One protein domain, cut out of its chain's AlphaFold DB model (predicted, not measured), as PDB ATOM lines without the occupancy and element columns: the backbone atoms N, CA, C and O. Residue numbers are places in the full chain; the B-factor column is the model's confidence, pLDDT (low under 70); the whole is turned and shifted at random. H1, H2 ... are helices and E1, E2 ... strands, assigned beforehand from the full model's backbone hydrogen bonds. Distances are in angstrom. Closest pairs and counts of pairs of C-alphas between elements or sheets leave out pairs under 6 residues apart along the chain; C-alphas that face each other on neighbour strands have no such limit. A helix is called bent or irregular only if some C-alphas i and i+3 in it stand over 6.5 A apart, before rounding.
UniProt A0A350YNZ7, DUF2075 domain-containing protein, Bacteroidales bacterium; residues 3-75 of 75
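What this domain is: This is residues 3 to 75 of the 75 residues of the protein "DUF2075 domain-containing protein" of Bacteroidales bacterium (UniProt A0A350YNZ7). A long helix, H1, runs past two small strand pairs: the hairpin E2 and E3 packs on its first part, and the parallel pair E1 and E4 lies near its last part. A shorter helix, H2, packs on E2 and E4, apart from H1. The printed part has 73 residues, in the order E1, E2, E3, H1, E4, H2, of mixed class with helices and strands. It is compact, with a radius of gyration of the C-alphas of 12.4 A and spans of 36 by 29 by 17 A.

Where its parts are: Find C-alpha 9 at (243.445, 315.343, 240.588), where E2, residues 9 to 12, begins; E3 is residues 17 to 20. E1 is residues 3 to 5 and E4 residues 57 to 60. From C-alpha 34 at (255.491, 321.813, 241.481), H1 runs 26.1 A to residue 51; it is irregular, with C-alphas 35 and 38 7.2 A apart. H2, residues 63 to 73, runs 15.2 A to C-alpha 73 at (229.633, 309.486, 249.866).

How they stand to each other: In the antiparallel hairpin E2 and E3, look for N 10 and O 19 at 2.9 A. The closest C-alphas of E3 and H1 are Gly 20 and Asp 38, 4.7 A; those of E2 and H2 are Tyr 11 and Thr 65, 4.8 A. E1 and E4 are parallel, with N 5 and O 59 at 2.8 A. The closest C-alphas of E1 and H1 are Val 3 and Leu 48, 7.0 A; those of E4 and H2 are Phe 60 and Glu 66, 5.5 A. E1 and E2 meet only through their link. Every O i to N i+4 pair is within hydrogen-bond range in H2, and 12 of 14 in H1.

The domain as a whole: The farthest C-alphas, Arg 32 and Ser 75, are 37.3 A apart. The printed part has no cut. E3 to H1, residues 21 to 33, is a long link. Confidence is under 70 at residues 52 to 55 and 75.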
ATOM      1  N   VAL A   3     230.744 320.817 239.661       84.69
ATOM      2  CA  VAL A   3     232.202 320.830 239.801       84.69
ATOM      3  C   VAL A   3     232.752 319.710 238.932       84.69
ATOM      4  O   VAL A   3     232.364 318.552 239.080       84.69
ATOM      5  N   ILE A   4     233.636 320.072 238.007       88.12
ATOM      6  CA  ILE A   4     234.352 319.120 237.163       88.12
ATOM      7  C   ILE A   4     235.710 318.874 237.804       88.12
ATOM      8  O   ILE A   4     236.474 319.815 238.002       88.12
ATOM      9  N   ILE A   5     235.978 317.618 238.123       88.44
ATOM     10  CA  ILE A   5     237.242 317.128 238.648       88.44
ATOM     11  C   ILE A   5     237.992 316.541 237.460       88.44
ATOM     12  O   ILE A   5     237.565 315.543 236.871       88.44
ATOM     13  N   GLY A   6     239.033 317.259 237.051       88.12
ATOM     14  CA  GLY A   6     239.855 316.920 235.903       88.12
ATOM     15  C   GLY A   6     240.915 315.873 236.228       88.12
ATOM     16  O   GLY A   6     241.088 315.442 237.363       88.12
ATOM     17  N   ASN A   7     241.694 315.515 235.207       87.56
ATOM     18  CA  ASN A   7     242.829 314.597 235.343       87.56
ATOM     19  C   ASN A   7     243.992 315.194 236.158       87.56
ATOM     20  O   ASN A   7     244.995 314.517 236.349       87.56
ATOM     21  N   ASP A   8     243.876 316.453 236.586       88.94
ATOM     22  CA  ASP A   8     244.818 317.137 237.464       88.94
ATOM     23  C   ASP A   8     244.697 316.694 238.927       88.94
ATOM     24  O   ASP A   8     245.623 316.937 239.694       88.94
ATOM     25  N   LEU A   9     243.604 316.022 239.305       88.62
ATOM     26  CA  LEU A   9     243.445 315.343 240.588       88.62
ATOM     27  C   LEU A   9     243.018 313.893 240.350       88.62
ATOM     28  O   LEU A   9     241.943 313.636 239.812       88.62
ATOM     29  N   ARG A  10     243.843 312.943 240.788       89.38
ATOM     30  CA  ARG A  10     243.589 311.508 240.638       89.38
ATOM     31  C   ARG A  10     243.660 310.786 241.967       89.38
ATOM     32  O   ARG A  10     244.382 311.195 242.867       89.38
ATOM     33  N   TYR A  11     242.908 309.704 242.087       89.31
ATOM     34  CA  TYR A  11     243.057 308.775 243.197       89.31
ATOM     35  C   TYR A  11     244.176 307.770 242.909       89.31
ATOM     36  O   TYR A  11     244.178 307.121 241.863       89.31
ATOM     37  N   ASP A  12     245.115 307.648 243.844       88.50
ATOM     38  CA  ASP A  12     246.146 306.618 243.849       88.50
ATOM     39  C   ASP A  12     245.723 305.473 244.793       88.50
ATOM     40  O   ASP A  12     245.747 305.654 246.017       88.50
ATOM     41  N   PRO A  13     245.351 304.295 244.257       84.44
ATOM     42  CA  PRO A  13     244.929 303.154 245.063       84.44
ATOM     43  C   PRO A  13     246.078 302.503 245.844       84.44
ATOM     44  O   PRO A  13     245.817 301.776 246.798       84.44
ATOM     45  N   LEU A  14     247.343 302.731 245.463       86.00
ATOM     46  CA  LEU A  14     248.498 302.181 246.180       86.00
ATOM     47  C   LEU A  14     248.805 302.989 247.441       86.00
ATOM     48  O   LEU A  14     249.154 302.420 248.474       86.00
ATOM     49  N   ALA A  15     248.677 304.312 247.348       86.44
ATOM     50  CA  ALA A  15     248.914 305.236 248.453       86.44
ATOM     51  C   ALA A  15     247.648 305.543 249.278       86.44
ATOM     52  O   ALA A  15     247.742 306.276 250.262       86.44
ATOM     53  N   ASP A  16     246.485 305.032 248.854       85.12
ATOM     54  CA  ASP A  16     245.149 305.380 249.362       85.12
ATOM     55  C   ASP A  16     244.959 306.900 249.526       85.12
ATOM     56  O   ASP A  16     244.515 307.418 250.552       85.12
ATOM     57  N   SER A  17     245.380 307.652 248.509       86.25
ATOM     58  CA  SER A  17     245.492 309.106 248.590       86.25
ATOM     59  C   SER A  17     245.142 309.761 247.265       86.25
ATOM     60  O   SER A  17     245.371 309.212 246.191       86.25
ATOM     61  N   LEU A  18     244.597 310.974 247.331       87.19
ATOM     62  CA  LEU A  18     244.447 311.821 246.153       87.19
ATOM     63  C   LEU A  18     245.803 312.441 245.819       87.19
ATOM     64  O   LEU A  18     246.481 312.951 246.710       87.19
ATOM     65  N   THR A  19     246.187 312.438 244.554       87.56
ATOM     66  CA  THR A  19     247.437 313.009 244.057       87.56
ATOM     67  C   THR A  19     247.158 313.991 242.929       87.56
ATOM     68  O   THR A  19     246.278 313.791 242.088       87.56
ATOM     69  N   GLY A  20     247.883 315.104 242.949       86.88
ATOM     70  CA  GLY A  20     247.848 316.090 241.885       86.88
ATOM     71  C   GLY A  20     248.746 315.707 240.704       86.88
ATOM     72  O   GLY A  20     249.936 315.467 240.893       86.88
ATOM     73  N   ASP A  21     248.219 315.762 239.480       86.19
ATOM     74  CA  ASP A  21     249.002 315.651 238.245       86.19
ATOM     75  C   ASP A  21     249.171 317.025 237.569       86.19
ATOM     76  O   ASP A  21     248.287 317.550 236.882       86.19
ATOM     77  N   ILE A  22     250.354 317.615 237.744       83.81
ATOM     78  CA  ILE A  22     250.701 318.923 237.172       83.81
ATOM     79  C   ILE A  22     250.755 318.912 235.639       83.81
ATOM     80  O   ILE A  22     250.524 319.944 235.002       83.81
ATOM     81  N   SER A  23     251.035 317.756 235.026       83.25
ATOM     82  CA  SER A  23     251.107 317.625 233.569       83.25
ATOM     83  C   SER A  23     249.718 317.740 232.938       83.25
ATOM     84  O   SER A  23     249.557 318.384 231.896       83.25
ATOM     85  N   ALA A  24     248.712 317.204 233.632       82.88
ATOM     86  CA  ALA A  24     247.311 317.236 233.242       82.88
ATOM     87  C   ALA A  24     246.616 318.567 233.571       82.88
ATOM     88  O   ALA A  24     245.586 318.885 232.968       82.88
ATOM     89  N   SER A  25     247.183 319.373 234.478       81.06
ATOM     90  CA  SER A  25     246.672 320.715 234.754       81.06
ATOM     91  C   SER A  25     246.738 321.591 233.500       81.06
ATOM     92  O   SER A  25     247.703 321.552 232.735       81.06
ATOM     93  N   LYS A  26     245.707 322.404 233.255       77.88
ATOM     94  CA  LYS A  26     245.698 323.400 232.164       77.88
ATOM     95  C   LYS A  26     245.950 324.820 232.658       77.88
ATOM     96  O   LYS A  26     246.048 325.730 231.840       77.88
ATOM     97  N   ASP A  27     246.076 325.003 233.967       77.06
ATOM     98  CA  ASP A  27     246.276 326.309 234.573       77.06
ATOM     99  C   ASP A  27     247.783 326.623 234.682       77.06
ATOM    100  O   ASP A  27     248.513 325.945 235.415       77.06
ATOM    101  N   PRO A  28     248.284 327.641 233.961       76.56
ATOM    102  CA  PRO A  28     249.690 328.010 234.003       76.56
ATOM    103  C   PRO A  28     250.124 328.602 235.351       76.56
ATOM    104  O   PRO A  28     251.319 328.590 235.625       76.56
ATOM    105  N   MET A  29     249.214 329.117 236.192       76.38
ATOM    106  CA  MET A  29     249.561 329.563 237.547       76.38
ATOM    107  C   MET A  29     249.862 328.381 238.460       76.38
ATOM    108  O   MET A  29     250.863 328.414 239.170       76.38
ATOM    109  N   LEU A  30     249.051 327.323 238.393       76.62
ATOM    110  CA  LEU A  30     249.278 326.099 239.164       76.62
ATOM    111  C   LEU A  30     250.579 325.394 238.745       76.62
ATOM    112  O   LEU A  30     251.269 324.825 239.582       76.62
ATOM    113  N   LYS A  31     250.984 325.500 237.473       77.31
ATOM    114  CA  LYS A  31     252.231 324.897 236.968       77.31
ATOM    115  C   LYS A  31     253.528 325.561 237.434       77.31
ATOM    116  O   LYS A  31     254.596 325.006 237.192       77.31
ATOM    117  N   ARG A  32     253.469 326.754 238.034       77.69
ATOM    118  CA  ARG A  32     254.679 327.511 238.408       77.69
ATOM    119  C   ARG A  32     255.427 326.898 239.580       77.69
ATOM    120  O   ARG A  32     256.639 327.064 239.654       77.69
ATOM    121  N   ASP A  33     254.717 326.215 240.469       79.75
ATOM    122  CA  ASP A  33     255.301 325.623 241.662       79.75
ATOM    123  C   ASP A  33     254.839 324.174 241.821       79.75
ATOM    124  O   ASP A  33     253.741 323.877 242.286       79.75
ATOM    125  N   VAL A  34     255.718 323.260 241.410       77.88
ATOM    126  CA  VAL A  34     255.491 321.813 241.481       77.88
ATOM    127  C   VAL A  34     255.405 321.335 242.932       77.88
ATOM    128  O   VAL A  34     254.686 320.380 243.212       77.88
ATOM    129  N   GLN A  35     256.109 321.989 243.865       80.56
ATOM    130  CA  GLN A  35     256.161 321.549 245.262       80.56
ATOM    131  C   GLN A  35     254.850 321.836 245.991       80.56
ATOM    132  O   GLN A  35     254.413 321.039 246.819       80.56
ATOM    133  N   THR A  36     254.203 322.956 245.670       83.06
ATOM    134  CA  THR A  36     252.929 323.348 246.289       83.06
ATOM    135  C   THR A  36     251.707 322.953 245.461       83.06
ATOM    136  O   THR A  36     250.585 323.039 245.966       83.06
ATOM    137  N   PHE A  37     251.895 322.464 244.230       86.81
ATOM    138  CA  PHE A  37     250.818 322.068 243.318       86.81
ATOM    139  C   PHE A  37     249.799 321.124 243.966       86.81
ATOM    140  O   PHE A  37     248.604 321.416 243.954       86.81
ATOM    141  N   ASP A  38     250.267 320.028 244.571       86.69
ATOM    142  CA  ASP A  38     249.406 319.006 245.179       86.69
ATOM    143  C   ASP A  38     248.531 319.587 246.307       86.69
ATOM    144  O   ASP A  38     247.324 319.348 246.381       86.69
ATOM    145  N   MET A  39     249.113 320.449 247.141       88.19
ATOM    146  CA  MET A  39     248.384 321.155 248.191       88.19
ATOM    147  C   MET A  39     247.353 322.131 247.604       88.19
ATOM    148  O   MET A  39     246.216 322.195 248.078       88.19
ATOM    149  N   HIS A  40     247.726 322.893 246.574       89.12
ATOM    150  CA  HIS A  40     246.836 323.863 245.945       89.12
ATOM    151  C   HIS A  40     245.647 323.196 245.256       89.12
ATOM    152  O   HIS A  40     244.510 323.592 245.520       89.12
ATOM    153  N   VAL A  41     245.877 322.162 244.443       89.06
ATOM    154  CA  VAL A  41     244.807 321.453 243.730       89.06
ATOM    155  C   VAL A  41     243.819 320.822 244.715       89.06
ATOM    156  O   VAL A  41     242.608 321.032 244.604       89.06
ATOM    157  N   LYS A  42     244.316 320.178 245.780       88.94
ATOM    158  CA  LYS A  42     243.475 319.632 246.858       88.94
ATOM    159  C   LYS A  42     242.655 320.712 247.555       88.94
ATOM    160  O   LYS A  42     241.468 320.511 247.807       88.94
ATOM    161  N   ASN A  43     243.249 321.868 247.848       90.12
ATOM    162  CA  ASN A  43     242.554 322.976 248.506       90.12
ATOM    163  C   ASN A  43     241.482 323.622 247.616       90.12
ATOM    164  O   ASN A  43     240.421 324.000 248.125       90.12
ATOM    165  N   ILE A  44     241.724 323.722 246.306       88.50
ATOM    166  CA  ILE A  44     240.741 324.210 245.329       88.50
ATOM    167  C   ILE A  44     239.534 323.279 245.331       88.50
ATOM    168  O   ILE A  44     238.422 323.722 245.631       88.50
ATOM    169  N   TYR A  45     239.751 321.985 245.092       87.56
ATOM    170  CA  TYR A  45     238.666 321.010 245.071       87.56
ATOM    171  C   TYR A  45     237.949 320.936 246.422       87.56
ATOM    172  O   TYR A  45     236.728 321.037 246.454       87.56
ATOM    173  N   ARG A  46     238.663 320.914 247.555       87.19
ATOM    174  CA  ARG A  46     238.053 320.981 248.898       87.19
ATOM    175  C   ARG A  46     237.145 322.201 249.070       87.19
ATOM    176  O   ARG A  46     236.058 322.084 249.630       87.19
ATOM    177  N   THR A  47     237.577 323.367 248.593       87.56
ATOM    178  CA  THR A  47     236.786 324.604 248.664       87.56
ATOM    179  C   THR A  47     235.533 324.515 247.794       87.56
ATOM    180  O   THR A  47     234.454 324.902 248.243       87.56
ATOM    181  N   LEU A  48     235.656 323.980 246.577       84.81
ATOM    182  CA  LEU A  48     234.534 323.778 245.656       84.81
ATOM    183  C   LEU A  48     233.510 322.780 246.220       84.81
ATOM    184  O   LEU A  48     232.312 323.065 246.210       84.81
ATOM    185  N   LEU A  49     233.982 321.659 246.775       80.00
ATOM    186  CA  LEU A  49     233.153 320.640 247.422       80.00
ATOM    187  C   LEU A  49     232.412 321.213 248.643       80.00
ATOM    188  O   LEU A  49     231.201 321.042 248.759       80.00
ATOM    189  N   ASN A  50     233.101 321.965 249.510       79.62
ATOM    190  CA  ASN A  50     232.491 322.572 250.700       79.62
ATOM    191  C   ASN A  50     231.462 323.665 250.373       79.62
ATOM    192  O   ASN A  50     230.508 323.848 251.123       79.62
ATOM    193  N   ARG A  51     231.645 324.415 249.279       76.94
ATOM    194  CA  ARG A  51     230.698 325.468 248.862       76.94
ATOM    195  C   ARG A  51     229.494 324.922 248.088       76.94
ATOM    196  O   ARG A  51     228.492 325.621 247.963       76.94
ATOM    197  N   GLY A  52     229.558 323.684 247.601       67.56
ATOM    198  CA  GLY A  52     228.479 322.994 246.892       67.56
ATOM    199  C   GLY A  52     227.395 322.406 247.804       67.56
ATOM    200  O   GLY A  52     226.989 321.263 247.605       67.56
ATOM    201  N   MET A  53     226.927 323.140 248.818       56.66
ATOM    202  CA  MET A  53     225.919 322.635 249.758       56.66
ATOM    203  C   MET A  53     224.545 322.469 249.080       56.66
ATOM    204  O   MET A  53     223.958 323.441 248.616       56.66
ATOM    205  N   LYS A  54     224.034 321.225 249.091       57.09
ATOM    206  CA  LYS A  54     222.717 320.751 248.605       57.09
ATOM    207  C   LYS A  54     222.464 320.958 247.099       57.09
ATOM    208  O   LYS A  54     221.970 321.992 246.666       57.09
ATOM    209  N   GLY A  55     222.739 319.915 246.308       66.50
ATOM    210  CA  GLY A  55     222.421 319.861 244.870       66.50
ATOM    211  C   GLY A  55     223.587 320.202 243.933       66.50
ATOM    212  O   GLY A  55     223.365 320.695 242.825       66.50
ATOM    213  N   CYS A  56     224.830 319.987 244.374       76.06
ATOM    214  CA  CYS A  56     226.004 320.113 243.515       76.06
ATOM    215  C   CYS A  56     226.285 318.786 242.797       76.06
ATOM    216  O   CYS A  56     226.328 317.740 243.440       76.06
ATOM    217  N   PHE A  57     226.471 318.831 241.477       81.38
ATOM    218  CA  PHE A  57     226.839 317.659 240.681       81.38
ATOM    219  C   PHE A  57     228.354 317.612 240.497       81.38
ATOM    220  O   PHE A  57     228.962 318.603 240.090       81.38
ATOM    221  N   PHE A  58     228.953 316.460 240.775       84.25
ATOM    222  CA  PHE A  58     230.379 316.225 240.574       84.25
ATOM    223  C   PHE A  58     230.564 315.387 239.318       84.25
ATOM    224  O   PHE A  58     229.968 314.319 239.193       84.25
ATOM    225  N   TYR A  59     231.361 315.886 238.380       87.19
ATOM    226  CA  TYR A  59     231.768 315.122 237.209       87.19
ATOM    227  C   TYR A  59     233.254 314.822 237.313       87.19
ATOM    228  O   TYR A  59     234.058 315.740 237.443       87.19
ATOM    229  N   PHE A  60     233.603 313.547 237.237       89.19
ATOM    230  CA  PHE A  60     234.977 313.075 237.283       89.19
ATOM    231  C   PHE A  60     235.392 312.645 235.881       89.19
ATOM    232  O   PHE A  60     234.692 311.864 235.234       89.19
ATOM    233  N   THR A  61     236.524 313.149 235.398       89.25
ATOM    234  CA  THR A  61     237.095 312.683 234.126       89.25
ATOM    235  C   THR A  61     237.731 311.301 234.257       89.25
ATOM    236  O   THR A  61     237.791 310.556 233.282       89.25
ATOM    237  N   ASP A  62     238.191 310.960 235.461       87.88
ATOM    238  CA  ASP A  62     238.827 309.693 235.802       87.88
ATOM    239  C   ASP A  62     237.867 308.796 236.600       87.88
ATOM    240  O   ASP A  62     237.355 309.189 237.651       87.88
ATOM    241  N   LYS A  63     237.619 307.580 236.097       87.06
ATOM    242  CA  LYS A  63     236.666 306.637 236.700       87.06
ATOM    243  C   LYS A  63     237.139 306.055 238.031       87.06
ATOM    244  O   LYS A  63     236.321 305.905 238.929       87.06
ATOM    245  N   GLY A  64     238.438 305.800 238.192       87.44
ATOM    246  CA  GLY A  64     238.968 305.295 239.464       87.44
ATOM    247  C   GLY A  64     238.813 306.322 240.585       87.44
ATOM    248  O   GLY A  64     238.477 305.985 241.719       87.44
ATOM    249  N   THR A  65     238.974 307.598 240.238       88.25
ATOM    250  CA  THR A  65     238.711 308.710 241.153       88.25
ATOM    251  C   THR A  65     237.217 308.828 241.459       88.25
ATOM    252  O   THR A  65     236.851 308.961 242.624       88.25
ATOM    253  N   GLU A  66     236.338 308.711 240.457       89.69
ATOM    254  CA  GLU A  66     234.881 308.695 240.664       89.69
ATOM    255  C   GLU A  66     234.448 307.628 241.679       89.69
ATOM    256  O   GLU A  66     233.722 307.941 242.624       89.69
ATOM    257  N   ASP A  67     234.916 306.391 241.504       89.06
ATOM    258  CA  ASP A  67     234.543 305.259 242.354       89.06
ATOM    259  C   ASP A  67     235.000 305.467 243.804       89.06
ATOM    260  O   ASP A  67     234.236 305.213 244.738       89.06
ATOM    261  N   PHE A  68     236.203 306.015 244.012       88.06
ATOM    262  CA  PHE A  68     236.696 306.370 245.346       88.06
ATOM    263  C   PHE A  68     235.771 307.363 246.063       88.06
ATOM    264  O   PHE A  68     235.399 307.156 247.222       88.06
ATOM    265  N   PHE A  69     235.364 308.438 245.379       84.69
ATOM    266  CA  PHE A  69     234.469 309.434 245.968       84.69
ATOM    267  C   PHE A  69     233.051 308.892 246.163       84.69
ATOM    268  O   PHE A  69     232.444 309.166 247.197       84.69
ATOM    269  N   ARG A  70     232.535 308.101 245.215       85.38
ATOM    270  CA  ARG A  70     231.211 307.469 245.301       85.38
ATOM    271  C   ARG A  70     231.110 306.557 246.520       85.38
ATOM    272  O   ARG A  70     230.226 306.762 247.347       85.38
ATOM    273  N   ASN A  71     232.071 305.647 246.684       85.94
ATOM    274  CA  ASN A  71     232.127 304.730 247.824       85.94
ATOM    275  C   ASN A  71     232.140 305.473 249.169       85.94
ATOM    276  O   ASN A  71     231.591 304.991 250.157       85.94
ATOM    277  N   ARG A  72     232.747 306.666 249.215       82.00
ATOM    278  CA  ARG A  72     232.873 307.466 250.438       82.00
ATOM    279  C   ARG A  72     231.683 308.389 250.714       82.00
ATOM    280  O   ARG A  72     231.533 308.830 251.848       82.00
ATOM    281  N   MET A  73     230.868 308.704 249.705       75.94
ATOM    282  CA  MET A  73     229.633 309.486 249.866       75.94
ATOM    283  C   MET A  73     228.419 308.625 250.235       75.94
ATOM    284  O   MET A  73     227.456 309.162 250.776       75.94
ATOM    285  N   GLU A  74     228.449 307.325 249.935       70.00
ATOM    286  CA  GLU A  74     227.371 306.376 250.263       70.00
ATOM    287  C   GLU A  74     227.530 305.699 251.645       70.00
ATOM    288  O   GLU A  74     226.683 304.883 252.009       70.00
ATOM    289  N   SER A  75     228.578 306.032 252.419       50.78
ATOM    290  CA  SER A  75     228.810 305.531 253.792       50.78
ATOM    291  C   SER A  75     228.290 306.459 254.889       50.78
ATOM    292  O   SER A  75     228.328 307.696 254.695       50.78
TER     293      SER A  75